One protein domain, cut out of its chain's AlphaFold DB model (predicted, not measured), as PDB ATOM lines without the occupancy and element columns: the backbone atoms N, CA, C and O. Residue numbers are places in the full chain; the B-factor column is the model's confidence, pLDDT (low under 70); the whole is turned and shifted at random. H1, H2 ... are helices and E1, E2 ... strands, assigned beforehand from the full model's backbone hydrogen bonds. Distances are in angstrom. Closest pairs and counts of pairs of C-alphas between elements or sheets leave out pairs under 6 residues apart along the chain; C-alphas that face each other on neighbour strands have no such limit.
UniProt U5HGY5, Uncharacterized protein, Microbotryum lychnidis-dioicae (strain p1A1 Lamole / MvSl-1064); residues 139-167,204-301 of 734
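Overview. This is residues 139 to 167 and 204 to 301 of the 734 residues of an uncharacterized protein of Microbotryum lychnidis-dioicae (strain p1A1 Lamole / MvSl-1064) (UniProt U5HGY5). A thin antiparallel ribbon of two strands, E1 and E4, lies near the middle of a loose, elongated model, with helices H1 and H5 paired toward one end and the small hairpin E2 and E3 at the far other end. Between the ends, H2 and H3 pack on each other off to one side, with the short H4 near both. The printed part has 127 residues, with the order H1 E1 E2 E3 H2 H3 H4 E4 H5 along the chain; the class is mixed, helices and strands. The whole is loose, with a radius of gyration of the C-alphas of 19.7 A, and spans 63 by 39 by 25 A.

Arrangement. Start with H1, residues 139 to 149, and compare it with H5, residues 282 to 299: they touch at a shallow tilt of 32 degrees, opposite ways, and their closest C-alphas, of Ala 149 and Val 288, are 5.7 A apart. Past the cut, look at E1, residues 207 to 210, the antiparallel neighbour of E4, residues 270 to 274; N 209 and O 272 are 2.8 A apart and N 272 and O 209 are 2.9 A apart, within hydrogen-bond range. Next comes the hairpin of E2, residues 217 to 219, and E3, residues 222 to 224, antiparallel, with N 224 and O 217 at 2.8 A, within hydrogen-bond range. E2 and E4 are apart. Residues 233 to 234 form a short antiparallel pairing with residues 270 to 271 of E4. H2, residues 236 to 243, touches H3, residues 250 to 258, at a steep tilt of 45 degrees, opposite ways; the closest C-alphas, of Cys 243 and Cys 253, are 4.7 A apart. H4, residues 264 to 267, is close to H3 but not clearly touching, the closest C-alphas being those of Phe 256 and Ala 266, 6.6 A apart. In H1, H2 and H3 every O i to N i+4 pair is within hydrogen-bond range; in H5 13 of 14 are, and H4 is too short for such a pair.

Along the chain. Find C-alpha 139 at (121.620, 65.717, 8.557); from there H1 runs 15.3 A to C-alpha 149. Farther on, H3 measures 12.4 A from first to last C-alpha. E4 runs 13.3 A from C-alpha 270 at (136.344, 39.069, 23.414). H5 is the longest helix, 25.8 A, and ends at C-alpha 299 at (119.219, 68.991, 16.043).

Size, cuts and confidence. The two C-alphas farthest apart are those of His 166 and Asp 220, 67.4 A. Residues 168 to 203 are not printed, and C-alphas 167 and 204 are 24.2 A apart across this cut. The link from E3 to H2, with 11 residues, is long. The mean pLDDT of the printed part is 73.6; look for values under 70 at residues 160 to 167, 212 to 215, 261 to 267 and 275 to 301.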
ATOM      1  N   GLU A 139     121.960  66.029   7.166       74.50
ATOM      2  CA  GLU A 139     121.620  65.717   8.557       74.50
ATOM      3  C   GLU A 139     121.973  64.267   8.898       74.50
ATOM      4  O   GLU A 139     122.520  64.006   9.970       74.50
ATOM      5  N   ILE A 140     121.743  63.340   7.963       80.00
ATOM      6  CA  ILE A 140     122.198  61.946   8.071       80.00
ATOM      7  C   ILE A 140     123.721  61.877   8.182       80.00
ATOM      8  O   ILE A 140     124.249  61.139   9.015       80.00
ATOM      9  N   GLU A 141     124.434  62.673   7.385       77.69
ATOM     10  CA  GLU A 141     125.887  62.791   7.470       77.69
ATOM     11  C   GLU A 141     126.338  63.178   8.885       77.69
ATOM     12  O   GLU A 141     127.252  62.575   9.450       77.69
ATOM     13  N   ARG A 142     125.677  64.172   9.484       77.06
ATOM     14  CA  ARG A 142     126.001  64.637  10.836       77.06
ATOM     15  C   ARG A 142     125.737  63.559  11.875       77.06
ATOM     16  O   ARG A 142     126.624  63.322  12.685       77.06
ATOM     17  N   ILE A 143     124.601  62.857  11.802       82.19
ATOM     18  CA  ILE A 143     124.313  61.712  12.685       82.19
ATOM     19  C   ILE A 143     125.484  60.724  12.663       82.19
ATOM     20  O   ILE A 143     126.013  60.368  13.712       82.19
ATOM     21  N   TRP A 144     125.967  60.358  11.475       84.31
ATOM     22  CA  TRP A 144     127.126  59.479  11.338       84.31
ATOM     23  C   TRP A 144     128.398  60.033  11.982       84.31
ATOM     24  O   TRP A 144     129.069  59.301  12.710       84.31
ATOM     25  N   ARG A 145     128.733  61.311  11.757       80.75
ATOM     26  CA  ARG A 145     129.911  61.939  12.390       80.75
ATOM     27  C   ARG A 145     129.831  61.864  13.912       80.75
ATOM     28  O   ARG A 145     130.825  61.541  14.548       80.75
ATOM     29  N   TRP A 146     128.651  62.105  14.478       83.06
ATOM     30  CA  TRP A 146     128.435  62.079  15.926       83.06
ATOM     31  C   TRP A 146     128.667  60.713  16.528       83.06
ATOM     32  O   TRP A 146     129.393  60.592  17.507       83.06
ATOM     33  N   GLU A 147     128.027  59.697  15.947       85.25
ATOM     34  CA  GLU A 147     128.068  58.343  16.481       85.25
ATOM     35  C   GLU A 147     129.494  57.805  16.410       85.25
ATOM     36  O   GLU A 147     129.965  57.156  17.340       85.25
ATOM     37  N   ILE A 148     130.229  58.133  15.343       82.50
ATOM     38  CA  ILE A 148     131.646  57.788  15.234       82.50
ATOM     39  C   ILE A 148     132.463  58.541  16.292       82.50
ATOM     40  O   ILE A 148     133.207  57.900  17.031       82.50
ATOM     41  N   ALA A 149     132.306  59.863  16.399       79.94
ATOM     42  CA  ALA A 149     133.055  60.703  17.335       79.94
ATOM     43  C   ALA A 149     132.809  60.334  18.808       79.94
ATOM     44  O   ALA A 149     133.738  60.364  19.609       79.94
ATOM     45  N   CYS A 150     131.587  59.925  19.160       80.88
ATOM     46  CA  CYS A 150     131.238  59.447  20.503       80.88
ATOM     47  C   CYS A 150     131.675  57.995  20.760       80.88
ATOM     48  O   CYS A 150     131.481  57.470  21.850       80.88
ATOM     49  N   GLY A 151     132.263  57.327  19.767       83.62
ATOM     50  CA  GLY A 151     132.726  55.952  19.890       83.62
ATOM     51  C   GLY A 151     131.618  54.889  19.802       83.62
ATOM     52  O   GLY A 151     131.849  53.721  20.116       83.62
ATOM     53  N   HIS A 152     130.432  55.248  19.318       89.00
ATOM     54  CA  HIS A 152     129.297  54.339  19.129       89.00
ATOM     55  C   HIS A 152     129.363  53.544  17.815       89.00
ATOM     56  O   HIS A 152     128.462  52.765  17.500       89.00
ATOM     57  N   TYR A 153     130.451  53.676  17.048       91.69
ATOM     58  CA  TYR A 153     130.721  52.847  15.869       91.69
ATOM     59  C   TYR A 153     132.019  52.018  16.007       91.69
ATOM     60  O   TYR A 153     132.981  52.225  15.260       91.69
ATOM     61  N   PRO A 154     132.072  51.032  16.930       89.19
ATOM     62  CA  PRO A 154     133.235  50.161  17.175       89.19
ATOM     63  C   PRO A 154     133.453  49.074  16.099       89.19
ATOM     64  O   PRO A 154     134.005  48.014  16.405       89.19
ATOM     65  N   SER A 155     133.015  49.316  14.860       87.75
ATOM     66  CA  SER A 155     132.980  48.365  13.739       87.75
ATOM     67  C   SER A 155     133.948  48.783  12.630       87.75
ATOM     68  O   SER A 155     134.033  49.958  12.274       87.75
ATOM     69  N   ALA A 156     134.660  47.820  12.052       82.56
ATOM     70  CA  ALA A 156     135.535  48.004  10.897       82.56
ATOM     71  C   ALA A 156     134.784  48.006   9.556       82.56
ATOM     72  O   ALA A 156     135.380  48.325   8.529       82.56
ATOM     73  N   HIS A 157     133.492  47.660   9.558       80.75
ATOM     74  CA  HIS A 157     132.686  47.635   8.342       80.75
ATOM     75  C   HIS A 157     132.625  49.023   7.679       80.75
ATOM     76  O   HIS A 157     132.491  50.034   8.382       80.75
ATOM     77  N   PRO A 158     132.690  49.090   6.337       71.56
ATOM     78  CA  PRO A 158     132.622  50.354   5.616       71.56
ATOM     79  C   PRO A 158     131.262  51.034   5.815       71.56
ATOM     80  O   PRO A 158     130.231  50.380   5.993       71.56
ATOM     81  N   ILE A 159     131.265  52.367   5.773       76.38
ATOM     82  CA  ILE A 159     130.038  53.165   5.787       76.38
ATOM     83  C   ILE A 159     129.556  53.314   4.345       76.38
ATOM     84  O   ILE A 159     130.331  53.667   3.461       76.38
ATOM     85  N   ASP A 160     128.268  53.079   4.113       69.75
ATOM     86  CA  ASP A 160     127.633  53.212   2.797       69.75
ATOM     87  C   ASP A 160     127.030  54.620   2.593       69.75
ATOM     88  O   ASP A 160     125.932  54.771   2.069       69.75
ATOM     89  N   ILE A 161     127.705  55.690   3.025       69.38
ATOM     90  CA  ILE A 161     127.242  57.070   2.786       69.38
ATOM     91  C   ILE A 161     128.344  57.910   2.145       69.38
ATOM     92  O   ILE A 161     129.530  57.724   2.413       69.38
ATOM     93  N   THR A 162     127.934  58.880   1.335       63.84
ATOM     94  CA  THR A 162     128.804  59.924   0.791       63.84
ATOM     95  C   THR A 162     128.670  61.180   1.651       63.84
ATOM     96  O   THR A 162     127.555  61.668   1.824       63.84
ATOM     97  N   PHE A 163     129.779  61.696   2.182       62.97
ATOM     98  CA  PHE A 163     129.801  62.932   2.971       62.97
ATOM     99  C   PHE A 163     130.033  64.134   2.030       62.97
ATOM    100  O   PHE A 163     131.025  64.153   1.303       62.97
ATOM    101  N   GLY A 164     129.133  65.122   2.053       54.75
ATOM    102  CA  GLY A 164     129.253  66.428   1.394       54.75
ATOM    103  C   GLY A 164     129.127  66.488  -0.141       54.75
ATOM    104  O   GLY A 164     129.614  65.648  -0.890       54.75
ATOM    105  N   THR A 165     128.548  67.596  -0.619       42.84
ATOM    106  CA  THR A 165     128.432  68.024  -2.032       42.84
ATOM    107  C   THR A 165     129.750  68.493  -2.669       42.84
ATOM    108  O   THR A 165     129.787  68.814  -3.857       42.84
ATOM    109  N   HIS A 166     130.857  68.518  -1.919       44.03
ATOM    110  CA  HIS A 166     132.192  68.833  -2.449       44.03
ATOM    111  C   HIS A 166     132.867  67.635  -3.141       44.03
ATOM    112  O   HIS A 166     133.954  67.776  -3.700       44.03
ATOM    113  N   SER A 167     132.197  66.477  -3.197       42.88
ATOM    114  CA  SER A 167     132.684  65.260  -3.858       42.88
ATOM    115  C   SER A 167     132.797  65.356  -5.388       42.88
ATOM    116  O   SER A 167     133.148  64.373  -6.038       42.88
ATOM    117  N   THR A 204     141.519  55.745  15.695       82.94
ATOM    118  CA  THR A 204     142.299  56.616  16.602       82.94
ATOM    119  C   THR A 204     142.215  56.201  18.072       82.94
ATOM    120  O   THR A 204     142.732  56.890  18.945       82.94
ATOM    121  N   GLY A 205     141.532  55.098  18.358       80.50
ATOM    122  CA  GLY A 205     141.240  54.621  19.699       80.50
ATOM    123  C   GLY A 205     142.349  53.805  20.362       80.50
ATOM    124  O   GLY A 205     143.354  53.467  19.728       80.50
ATOM    125  N   PRO A 206     142.128  53.429  21.633       82.25
ATOM    126  CA  PRO A 206     143.025  52.584  22.414       82.25
ATOM    127  C   PRO A 206     143.267  51.214  21.784       82.25
ATOM    128  O   PRO A 206     142.423  50.679  21.059       82.25
ATOM    129  N   SER A 207     144.405  50.611  22.124       81.81
ATOM    130  CA  SER A 207     144.732  49.255  21.690       81.81
ATOM    131  C   SER A 207     143.778  48.228  22.302       81.81
ATOM    132  O   SER A 207     143.305  48.371  23.429       81.81
ATOM    133  N   ARG A 208     143.467  47.181  21.530       85.56
ATOM    134  CA  ARG A 208     142.588  46.083  21.951       85.56
ATOM    135  C   ARG A 208     143.420  44.848  22.267       85.56
ATOM    136  O   ARG A 208     144.165  44.366  21.414       85.56
ATOM    137  N   PHE A 209     143.213  44.289  23.451       85.69
ATOM    138  CA  PHE A 209     143.815  43.039  23.891       85.69
ATOM    139  C   PHE A 209     142.759  41.950  23.868       85.69
ATOM    140  O   PHE A 209     141.793  41.977  24.631       85.69
ATOM    141  N   TYR A 210     142.922  40.998  22.953       85.75
ATOM    142  CA  TYR A 210     142.018  39.861  22.876       85.75
ATOM    143  C   TYR A 210     142.259  38.916  24.042       85.75
ATOM    144  O   TYR A 210     143.383  38.465  24.269       85.75
ATOM    145  N   LEU A 211     141.179  38.587  24.740       77.31
ATOM    146  CA  LEU A 211     141.227  37.646  25.843       77.31
ATOM    147  C   LEU A 211     141.312  36.219  25.300       77.31
ATOM    148  O   LEU A 211     140.632  35.843  24.338       77.31
ATOM    149  N   VAL A 212     142.154  35.412  25.938       68.38
ATOM    150  CA  VAL A 212     142.133  33.961  25.753       68.38
ATOM    151  C   VAL A 212     140.855  33.435  26.422       68.38
ATOM    152  O   VAL A 212     140.500  33.950  27.483       68.38
ATOM    153  N   PRO A 213     140.134  32.461  25.822       62.09
ATOM    154  CA  PRO A 213     138.920  31.906  26.413       62.09
ATOM    155  C   PRO A 213     139.164  31.528  27.872       62.09
ATOM    156  O   PRO A 213     140.153  30.859  28.172       62.09
ATOM    157  N   GLU A 214     138.288  32.005  28.748       60.12
ATOM    158  CA  GLU A 214     138.528  31.950  30.183       60.12
ATOM    159  C   GLU A 214     138.664  30.504  30.679       60.12
ATOM    160  O   GLU A 214     137.981  29.605  30.170       60.12
ATOM    161  N   PRO A 215     139.556  30.255  31.654       61.75
ATOM    162  CA  PRO A 215     139.761  28.922  32.190       61.75
ATOM    163  C   PRO A 215     138.487  28.409  32.864       61.75
ATOM    164  O   PRO A 215     137.704  29.164  33.442       61.75
ATOM    165  N   LEU A 216     138.291  27.097  32.798       78.50
ATOM    166  CA  LEU A 216     137.264  26.436  33.583       78.50
ATOM    167  C   LEU A 216     137.711  26.374  35.048       78.50
ATOM    168  O   LEU A 216     138.844  25.980  35.331       78.50
ATOM    169  N   VAL A 217     136.821  26.734  35.968       81.62
ATOM    170  CA  VAL A 217     137.082  26.696  37.412       81.62
ATOM    171  C   VAL A 217     136.613  25.353  37.964       81.62
ATOM    172  O   VAL A 217     135.509  24.911  37.656       81.62
ATOM    173  N   GLN A 218     137.439  24.687  38.771       86.00
ATOM    174  CA  GLN A 218     137.031  23.478  39.495       86.00
ATOM    175  C   GLN A 218     136.561  23.860  40.896       86.00
ATOM    176  O   GLN A 218     137.325  24.445  41.660       86.00
ATOM    177  N   ILE A 219     135.325  23.508  41.237       85.94
ATOM    178  CA  ILE A 219     134.741  23.706  42.567       85.94
ATOM    179  C   ILE A 219     134.037  22.408  42.947       85.94
ATOM    180  O   ILE A 219     133.205  21.916  42.188       85.94
ATOM    181  N   ASP A 220     134.393  21.824  44.093       86.75
ATOM    182  CA  ASP A 220     133.796  20.581  44.607       86.75
ATOM    183  C   ASP A 220     133.796  19.422  43.579       86.75
ATOM    184  O   ASP A 220     132.852  18.639  43.480       86.75
ATOM    185  N   GLY A 221     134.847  19.333  42.751       82.75
ATOM    186  CA  GLY A 221     134.980  18.323  41.691       82.75
ATOM    187  C   GLY A 221     134.087  18.544  40.459       82.75
ATOM    188  O   GLY A 221     134.104  17.719  39.544       82.75
ATOM    189  N   LYS A 222     133.325  19.644  40.410       85.50
ATOM    190  CA  LYS A 222     132.561  20.094  39.242       85.50
ATOM    191  C   LYS A 222     133.268  21.251  38.545       85.50
ATOM    192  O   LYS A 222     133.924  22.087  39.161       85.50
ATOM    193  N   THR A 223     133.108  21.290  37.231       87.12
ATOM    194  CA  THR A 223     133.749  22.266  36.354       87.12
ATOM    195  C   THR A 223     132.764  23.370  35.976       87.12
ATOM    196  O   THR A 223     131.713  23.075  35.417       87.12
ATOM    197  N   TYR A 224     133.126  24.624  36.233       87.88
ATOM    198  CA  TYR A 224     132.312  25.812  35.977       87.88
ATOM    199  C   TYR A 224     132.987  26.754  34.980       87.88
ATOM    200  O   TYR A 224     134.208  26.722  34.796       87.88
ATOM    201  N   LEU A 225     132.190  27.597  34.326       85.31
ATOM    202  CA  LEU A 225     132.709  28.686  33.502       85.31
ATOM    203  C   LEU A 225     133.200  29.818  34.409       85.31
ATOM    204  O   LEU A 225     132.582  30.104  35.429       85.31
ATOM    205  N   SER A 226     134.279  30.491  34.018       84.88
ATOM    206  CA  SER A 226     134.611  31.788  34.611       84.88
ATOM    207  C   SER A 226     133.630  32.861  34.124       84.88
ATOM    208  O   SER A 226     132.997  32.709  33.071       84.88
ATOM    209  N   ARG A 227     133.464  33.924  34.922       87.81
ATOM    210  CA  ARG A 227     132.721  35.111  34.494       87.81
ATOM    211  C   ARG A 227     133.563  35.942  33.529       87.81
ATOM    212  O   ARG A 227     134.729  36.165  33.854       87.81
ATOM    213  N   PRO A 228     132.943  36.508  32.471       87.25
ATOM    214  CA  PRO A 228     133.582  37.508  31.630       87.25
ATOM    215  C   PRO A 228     134.238  38.606  32.465       87.25
ATOM    216  O   PRO A 228     133.613  39.137  33.388       87.25
ATOM    217  N   ALA A 229     135.462  38.996  32.110       83.06
ATOM    218  CA  ALA A 229     136.078  40.185  32.697       83.06
ATOM    219  C   ALA A 229     135.141  41.405  32.572       83.06
ATOM    220  O   ALA A 229     134.537  41.631  31.522       83.06
ATOM    221  N   SER A 230     135.034  42.213  33.632       79.50
ATOM    222  CA  SER A 230     134.010  43.266  33.778       79.50
ATOM    223  C   SER A 230     134.086  44.413  32.760       79.50
ATOM    224  O   SER A 230     133.251  45.303  32.790       79.50
ATOM    225  N   ASN A 231     135.091  44.452  31.896       80.38
ATOM    226  CA  ASN A 231     135.233  45.424  30.810       80.38
ATOM    227  C   ASN A 231     135.493  44.747  29.454       80.38
ATOM    228  O   ASN A 231     135.842  45.417  28.478       80.38
ATOM    229  N   ALA A 232     135.364  43.420  29.387       87.00
ATOM    230  CA  ALA A 232     135.491  42.687  28.144       87.00
ATOM    231  C   ALA A 232     134.288  42.995  27.262       87.00
ATOM    232  O   ALA A 232     133.155  42.778  27.672       87.00
ATOM    233  N   ALA A 233     134.524  43.442  26.034       91.38
ATOM    234  CA  ALA A 233     133.494  43.618  25.022       91.38
ATOM    235  C   ALA A 233     133.503  42.443  24.039       91.38
ATOM    236  O   ALA A 233     134.556  41.893  23.697       91.38
ATOM    237  N   LEU A 234     132.319  42.065  23.557       91.81
ATOM    238  CA  LEU A 234     132.189  41.122  22.450       91.81
ATOM    239  C   LEU A 234     132.662  41.789  21.149       91.81
ATOM    240  O   LEU A 234     132.213  42.881  20.796       91.81
ATOM    241  N   ASP A 235     133.554  41.126  20.409       92.06
ATOM    242  CA  ASP A 235     133.956  41.579  19.080       92.06
ATOM    243  C   ASP A 235     132.838  41.299  18.072       92.06
ATOM    244  O   ASP A 235     132.747  40.222  17.479       92.06
ATOM    245  N   MET A 236     131.965  42.290  17.890       92.50
ATOM    246  CA  MET A 236     130.823  42.166  16.994       92.50
ATOM    247  C   MET A 236     131.224  41.944  15.535       92.50
ATOM    248  O   MET A 236     130.433  41.370  14.797       92.50
ATOM    249  N   ASP A 237     132.409  42.356  15.081       90.81
ATOM    250  CA  ASP A 237     132.820  42.074  13.700       90.81
ATOM    251  C   ASP A 237     133.163  40.595  13.523       90.81
ATOM    252  O   ASP A 237     132.689  39.969  12.575       90.81
ATOM    253  N   GLN A 238     133.881  40.010  14.487       89.50
ATOM    254  CA  GLN A 238     134.152  38.570  14.514       89.50
ATOM    255  C   GLN A 238     132.870  37.745  14.667       89.50
ATOM    256  O   GLN A 238     132.723  36.707  14.020       89.50
ATOM    257  N   VAL A 239     131.916  38.210  15.478       91.81
ATOM    258  CA  VAL A 239     130.595  37.574  15.587       91.81
ATOM    259  C   VAL A 239     129.892  37.569  14.236       91.81
ATOM    260  O   VAL A 239     129.467  36.506  13.795       91.81
ATOM    261  N   MET A 240     129.787  38.715  13.556       91.56
ATOM    262  CA  MET A 240     129.123  38.769  12.249       91.56
ATOM    263  C   MET A 240     129.818  37.863  11.224       91.56
ATOM    264  O   MET A 240     129.141  37.156  10.484       91.56
ATOM    265  N   GLU A 241     131.150  37.816  11.208       89.56
ATOM    266  CA  GLU A 241     131.912  36.950  10.299       89.56
ATOM    267  C   GLU A 241     131.543  35.460  10.443       89.56
ATOM    268  O   GLU A 241     131.387  34.762   9.440       89.56
ATOM    269  N   HIS A 242     131.337  34.984  11.677       89.94
ATOM    270  CA  HIS A 242     131.072  33.569  11.969       89.94
ATOM    271  C   HIS A 242     129.582  33.210  12.045       89.94
ATOM    272  O   HIS A 242     129.208  32.055  11.829       89.94
ATOM    273  N   CYS A 243     128.726  34.172  12.388       92.19
ATOM    274  CA  CYS A 243     127.332  33.925  12.753       92.19
ATOM    275  C   CYS A 243     126.315  34.410  11.715       92.19
ATOM    276  O   CYS A 243     125.131  34.090  11.836       92.19
ATOM    277  N   GLU A 244     126.733  35.185  10.711       90.50
ATOM    278  CA  GLU A 244     125.789  35.839   9.809       90.50
ATOM    279  C   GLU A 244     125.144  34.873   8.807       90.50
ATOM    280  O   GLU A 244     125.809  34.208   8.011       90.50
ATOM    281  N   PHE A 245     123.811  34.830   8.793       89.31
ATOM    282  CA  PHE A 245     123.032  34.068   7.817       89.31
ATOM    283  C   PHE A 245     123.004  34.812   6.467       89.31
ATOM    284  O   PHE A 245     122.868  36.032   6.456       89.31
ATOM    285  N   PRO A 246     123.073  34.122   5.310       87.38
ATOM    286  CA  PRO A 246     123.075  32.668   5.121       87.38
ATOM    287  C   PRO A 246     124.467  32.022   5.124       87.38
ATOM    288  O   PRO A 246     124.571  30.838   4.815       87.38
ATOM    289  N   LYS A 247     125.533  32.777   5.416       87.50
ATOM    290  CA  LYS A 247     126.915  32.283   5.319       87.50
ATOM    291  C   LYS A 247     127.262  31.306   6.448       87.50
ATOM    292  O   LYS A 247     127.896  30.288   6.190       87.50
ATOM    293  N   GLY A 248     126.843  31.610   7.675       87.62
ATOM    294  CA  GLY A 248     127.113  30.826   8.879       87.62
ATOM    295  C   GLY A 248     125.933  29.961   9.331       87.62
ATOM    296  O   GLY A 248     124.763  30.323   9.165       87.62
ATOM    297  N   TYR A 249     126.246  28.818   9.948       93.38
ATOM    298  CA  TYR A 249     125.270  28.000  10.672       93.38
ATOM    299  C   TYR A 249     125.149  28.467  12.123       93.38
ATOM    300  O   TYR A 249     126.159  28.692  12.789       93.38
ATOM    301  N   VAL A 250     123.930  28.494  12.666       95.38
ATOM    302  CA  VAL A 250     123.681  28.808  14.083       95.38
ATOM    303  C   VAL A 250     124.482  27.873  14.988       95.38
ATOM    304  O   VAL A 250     125.122  28.315  15.933       95.38
ATOM    305  N   ARG A 251     124.531  26.573  14.670       93.62
ATOM    306  CA  ARG A 251     125.324  25.593  15.432       93.62
ATOM    307  C   ARG A 251     126.821  25.941  15.489       93.62
ATOM    308  O   ARG A 251     127.463  25.721  16.520       93.62
ATOM    309  N   ASP A 252     127.371  26.458  14.395       92.12
ATOM    310  CA  ASP A 252     128.778  26.866  14.324       92.12
ATOM    311  C   ASP A 252     129.008  28.162  15.086       92.12
ATOM    312  O   ASP A 252     129.945  28.232  15.879       92.12
ATOM    313  N   CYS A 253     128.097  29.125  14.942       93.25
ATOM    314  CA  CYS A 253     128.093  30.344  15.740       93.25
ATOM    315  C   CYS A 253     128.108  30.037  17.244       93.25
ATOM    316  O   CYS A 253     128.953  30.550  17.969       93.25
ATOM    317  N   LEU A 254     127.242  29.136  17.723       93.56
ATOM    318  CA  LEU A 254     127.231  28.729  19.131       93.56
ATOM    319  C   LEU A 254     128.568  28.101  19.554       93.56
ATOM    320  O   LEU A 254     129.076  28.380  20.636       93.56
ATOM    321  N   THR A 255     129.194  27.305  18.685       89.62
ATOM    322  CA  THR A 255     130.521  26.724  18.948       89.62
ATOM    323  C   THR A 255     131.612  27.791  19.041       89.62
ATOM    324  O   THR A 255     132.437  27.741  19.956       89.62
ATOM    325  N   PHE A 256     131.571  28.787  18.158       89.06
ATOM    326  CA  PHE A 256     132.422  29.971  18.214       89.06
ATOM    327  C   PHE A 256     132.207  30.760  19.514       89.06
ATOM    328  O   PHE A 256     133.169  31.016  20.234       89.06
ATOM    329  N   LEU A 257     130.957  31.049  19.891       88.75
ATOM    330  CA  LEU A 257     130.617  31.792  21.111       88.75
ATOM    331  C   LEU A 257     131.055  31.073  22.399       88.75
ATOM    332  O   LEU A 257     131.385  31.735  23.389       88.75
ATOM    333  N   ARG A 258     131.133  29.735  22.380       83.50
ATOM    334  CA  ARG A 258     131.715  28.918  23.464       83.50
ATOM    335  C   ARG A 258     133.242  28.954  23.513       83.50
ATOM    336  O   ARG A 258     133.816  28.659  24.553       83.50
ATOM    337  N   GLY A 259     133.913  29.331  22.426       76.56
ATOM    338  CA  GLY A 259     135.377  29.311  22.339       76.56
ATOM    339  C   GLY A 259     135.975  27.940  22.085       76.56
ATOM    340  O   GLY A 259     137.184  27.771  22.207       76.56
ATOM    341  N   GLU A 260     135.143  26.978  21.699       74.31
ATOM    342  CA  GLU A 260     135.541  25.603  21.396       74.31
ATOM    343  C   GLU A 260     136.086  25.466  19.957       74.31
ATOM    344  O   GLU A 260     136.286  24.356  19.466       74.31
ATOM    345  N   SER A 261     136.329  26.581  19.255       66.19
ATOM    346  CA  SER A 261     136.894  26.549  17.904       66.19
ATOM    347  C   SER A 261     138.337  26.034  17.913       66.19
ATOM    348  O   SER A 261     139.132  26.331  18.814       66.19
ATOM    349  N   VAL A 262     138.687  25.263  16.883       60.25
ATOM    350  CA  VAL A 262     140.064  24.802  16.643       60.25
ATOM    351  C   VAL A 262     140.939  25.955  16.130       60.25
ATOM    352  O   VAL A 262     142.140  25.966  16.378       60.25
ATOM    353  N   ASP A 263     140.342  26.952  15.474       67.00
ATOM    354  CA  ASP A 263     141.060  28.119  14.964       67.00
ATOM    355  C   ASP A 263     141.375  29.117  16.094       67.00
ATOM    356  O   ASP A 263     140.488  29.611  16.792       67.00
ATOM    357  N   ILE A 264     142.663  29.433  16.255       65.06
ATOM    358  CA  ILE A 264     143.182  30.392  17.237       65.06
ATOM    359  C   ILE A 264     142.620  31.799  16.991       65.06
ATOM    360  O   ILE A 264     142.358  32.514  17.958       65.06
ATOM    361  N   LYS A 265     142.396  32.201  15.731       64.31
ATOM    362  CA  LYS A 265     141.767  33.494  15.414       64.31
ATOM    363  C   LYS A 265     140.313  33.512  15.872       64.31
ATOM    364  O   LYS A 265     139.920  34.429  16.581       64.31
ATOM    365  N   ALA A 266     139.573  32.437  15.618       62.50
ATOM    366  CA  ALA A 266     138.196  32.272  16.082       62.50
ATOM    367  C   ALA A 266     138.058  32.188  17.622       62.50
ATOM    368  O   ALA A 266     136.961  32.315  18.160       62.50
ATOM    369  N   ARG A 267     139.150  31.986  18.374       67.19
ATOM    370  CA  ARG A 267     139.127  32.066  19.849       67.19
ATOM    371  C   ARG A 267     139.132  33.506  20.367       67.19
ATOM    372  O   ARG A 267     138.646  33.733  21.476       67.19
ATOM    373  N   ARG A 268     139.617  34.463  19.568       71.00
ATOM    374  CA  ARG A 268     139.721  35.899  19.879       71.00
ATOM    375  C   ARG A 268     138.388  36.617  19.643       71.00
ATOM    376  O   ARG A 268     138.254  37.432  18.740       71.00
ATOM    377  N   ARG A 269     137.382  36.286  20.451       81.62
ATOM    378  CA  ARG A 269     136.013  36.831  20.321       81.62
ATOM    379  C   ARG A 269     135.655  37.901  21.349       81.62
ATOM    380  O   ARG A 269     134.662  38.597  21.180       81.62
ATOM    381  N   TYR A 270     136.456  38.022  22.402       82.81
ATOM    382  CA  TYR A 270     136.344  39.069  23.414       82.81
ATOM    383  C   TYR A 270     137.619  39.890  23.423       82.81
ATOM    384  O   TYR A 270     138.708  39.336  23.249       82.81
ATOM    385  N   PHE A 271     137.492  41.187  23.668       79.06
ATOM    386  CA  PHE A 271     138.636  42.067  23.852       79.06
ATOM    387  C   PHE A 271     138.406  43.031  25.011       79.06
ATOM    388  O   PHE A 271     137.273  43.398  25.311       79.06
ATOM    389  N   VAL A 272     139.502  43.466  25.619       80.69
ATOM    390  CA  VAL A 272     139.550  44.598  26.546       80.69
ATOM    391  C   VAL A 272     140.307  45.728  25.855       80.69
ATOM    392  O   VAL A 272     141.279  45.476  25.140       80.69
ATOM    393  N   ALA A 273     139.837  46.963  26.009       78.06
ATOM    394  CA  ALA A 273     140.553  48.140  25.529       78.06
ATOM    395  C   ALA A 273     141.485  48.655  26.635       78.06
ATOM    396  O   ALA A 273     141.034  48.841  27.764       78.06
ATOM    397  N   GLU A 274     142.757  48.884  26.312       71.94
ATOM    398  CA  GLU A 274     143.721  49.519  27.216       71.94
ATOM    399  C   GLU A 274     143.992  50.938  26.729       71.94
ATOM    400  O   GLU A 274     144.318  51.147  25.556       71.94
ATOM    401  N   GLU A 275     143.850  51.912  27.623       64.12
ATOM    402  CA  GLU A 275     144.216  53.294  27.336       64.12
ATOM    403  C   GLU A 275     145.707  53.346  26.991       64.12
ATOM    404  O   GLU A 275     146.567  53.113  27.837       64.12
ATOM    405  N   ALA A 276     146.021  53.603  25.718       49.47
ATOM    406  CA  ALA A 276     147.390  53.876  25.316       49.47
ATOM    407  C   ALA A 276     147.830  55.164  26.021       49.47
ATOM    408  O   ALA A 276     147.122  56.167  25.931       49.47
ATOM    409  N   ASP A 277     148.961  55.096  26.723       41.09
ATOM    410  CA  ASP A 277     149.594  56.162  27.505       41.09
ATOM    411  C   ASP A 277     149.331  57.561  26.906       41.09
ATOM    412  O   ASP A 277     149.905  57.911  25.879       41.09
ATOM    413  N   SER A 278     148.356  58.270  27.497       40.38
ATOM    414  CA  SER A 278     147.862  59.660  27.352       40.38
ATOM    415  C   SER A 278     148.221  60.557  26.139       40.38
ATOM    416  O   SER A 278     148.093  61.774  26.228       40.38
ATOM    417  N   MET A 279     148.583  60.022  24.972       39.97
ATOM    418  CA  MET A 279     148.850  60.794  23.745       39.97
ATOM    419  C   MET A 279     147.672  60.798  22.760       39.97
ATOM    420  O   MET A 279     147.854  61.045  21.565       39.97
ATOM    421  N   LEU A 280     146.443  60.561  23.229       46.03
ATOM    422  CA  LEU A 280     145.254  60.996  22.493       46.03
ATOM    423  C   LEU A 280     145.328  62.523  22.415       46.03
ATOM    424  O   LEU A 280     145.078  63.203  23.406       46.03
ATOM    425  N   SER A 281     145.786  63.046  21.273       47.38
ATOM    426  CA  SER A 281     146.126  64.461  21.155       47.38
ATOM    427  C   SER A 281     144.922  65.313  21.551       47.38
ATOM    428  O   SER A 281     143.796  65.028  21.137       47.38
ATOM    429  N   GLU A 282     145.153  66.371  22.334       50.31
ATOM    430  CA  GLU A 282     144.141  67.389  22.670       50.31
ATOM    431  C   GLU A 282     143.325  67.820  21.437       50.31
ATOM    432  O   GLU A 282     142.153  68.166  21.535       50.31
ATOM    433  N   GLN A 283     143.928  67.715  20.253       47.75
ATOM    434  CA  GLN A 283     143.314  67.944  18.958       47.75
ATOM    435  C   GLN A 283     142.104  67.031  18.678       47.75
ATOM    436  O   GLN A 283     141.059  67.544  18.291       47.75
ATOM    437  N   VAL A 284     142.182  65.716  18.926       51.22
ATOM    438  CA  VAL A 284     141.056  64.784  18.697       51.22
ATOM    439  C   VAL A 284     139.902  65.084  19.651       51.22
ATOM    440  O   VAL A 284     138.750  65.121  19.225       51.22
ATOM    441  N   LEU A 285     140.201  65.345  20.926       53.62
ATOM    442  CA  LEU A 285     139.184  65.725  21.911       53.62
ATOM    443  C   LEU A 285     138.526  67.063  21.540       53.62
ATOM    444  O   LEU A 285     137.300  67.156  21.537       53.62
ATOM    445  N   SER A 286     139.316  68.053  21.111       56.62
ATOM    446  CA  SER A 286     138.797  69.345  20.648       56.62
ATOM    447  C   SER A 286     137.923  69.216  19.392       56.62
ATOM    448  O   SER A 286     136.892  69.876  19.278       56.62
ATOM    449  N   GLU A 287     138.268  68.323  18.460       52.28
ATOM    450  CA  GLU A 287     137.462  68.060  17.266       52.28
ATOM    451  C   GLU A 287     136.149  67.349  17.611       52.28
ATOM    452  O   GLU A 287     135.107  67.690  17.045       52.28
ATOM    453  N   VAL A 288     136.171  66.402  18.557       51.84
ATOM    454  CA  VAL A 288     134.965  65.737  19.076       51.84
ATOM    455  C   VAL A 288     134.040  66.757  19.740       51.84
ATOM    456  O   VAL A 288     132.841  66.760  19.458       51.84
ATOM    457  N   GLU A 289     134.573  67.666  20.557       58.50
ATOM    458  CA  GLU A 289     133.801  68.738  21.196       58.50
ATOM    459  C   GLU A 289     133.211  69.719  20.174       58.50
ATOM    460  O   GLU A 289     132.025  70.053  20.248       58.50
ATOM    461  N   VAL A 290     133.982  70.121  19.160       57.09
ATOM    462  CA  VAL A 290     133.498  70.986  18.072       57.09
ATOM    463  C   VAL A 290     132.402  70.296  17.258       57.09
ATOM    464  O   VAL A 290     131.395  70.924  16.920       57.09
ATOM    465  N   GLN A 291     132.545  69.003  16.958       49.50
ATOM    466  CA  GLN A 291     131.518  68.233  16.253       49.50
ATOM    467  C   GLN A 291     130.261  68.050  17.108       49.50
ATOM    468  O   GLN A 291     129.149  68.197  16.594       49.50
ATOM    469  N   ARG A 292     130.417  67.809  18.415       51.78
ATOM    470  CA  ARG A 292     129.317  67.724  19.382       51.78
ATOM    471  C   ARG A 292     128.546  69.046  19.463       51.78
ATOM    472  O   ARG A 292     127.322  69.040  19.328       51.78
ATOM    473  N   ALA A 293     129.252  70.174  19.562       53.56
ATOM    474  CA  ALA A 293     128.667  71.516  19.599       53.56
ATOM    475  C   ALA A 293     128.001  71.919  18.269       53.56
ATOM    476  O   ALA A 293     126.921  72.512  18.256       53.56
ATOM    477  N   SER A 294     128.616  71.572  17.135       44.56
ATOM    478  CA  SER A 294     128.055  71.785  15.792       44.56
ATOM    479  C   SER A 294     126.749  71.014  15.595       44.56
ATOM    480  O   SER A 294     125.829  71.486  14.930       44.56
ATOM    481  N   MET A 295     126.628  69.845  16.223       46.97
ATOM    482  CA  MET A 295     125.452  69.000  16.081       46.97
ATOM    483  C   MET A 295     124.312  69.321  17.028       46.97
ATOM    484  O   MET A 295     123.157  69.196  16.618       46.97
ATOM    485  N   GLY A 296     124.621  69.811  18.233       46.59
ATOM    486  CA  GLY A 296     123.627  70.444  19.104       46.59
ATOM    487  C   GLY A 296     122.835  71.516  18.345       46.59
ATOM    488  O   GLY A 296     121.607  71.470  18.320       46.59
ATOM    489  N   LYS A 297     123.547  72.338  17.560       46.25
ATOM    490  CA  LYS A 297     122.990  73.391  16.687       46.25
ATOM    491  C   LYS A 297     122.264  72.906  15.427       46.25
ATOM    492  O   LYS A 297     121.724  73.716  14.678       46.25
ATOM    493  N   VAL A 298     122.294  71.612  15.118       39.66
ATOM    494  CA  VAL A 298     121.634  71.049  13.926       39.66
ATOM    495  C   VAL A 298     120.383  70.284  14.311       39.66
ATOM    496  O   VAL A 298     119.363  70.411  13.639       39.66
ATOM    497  N   ILE A 299     120.426  69.554  15.427       45.47
ATOM    498  CA  ILE A 299     119.219  68.991  16.043       45.47
ATOM    499  C   ILE A 299     118.242  70.132  16.414       45.47
ATOM    500  O   ILE A 299     117.033  69.919  16.468       45.47
ATOM    501  N   SER A 300     118.740  71.370  16.559       44.16
ATOM    502  CA  SER A 300     117.956  72.585  16.799       44.16
ATOM    503  C   SER A 300     117.179  73.146  15.592       44.16
ATOM    504  O   SER A 300     116.444  74.118  15.773       44.16
ATOM    505  N   VAL A 301     117.302  72.596  14.376       38.28
ATOM    506  CA  VAL A 301     116.609  73.127  13.180       38.28
ATOM    507  C   VAL A 301     115.407  72.247  12.806       38.28
ATOM    508  O   VAL A 301     115.455  71.435  11.893       38.28
TER     509      VAL A 301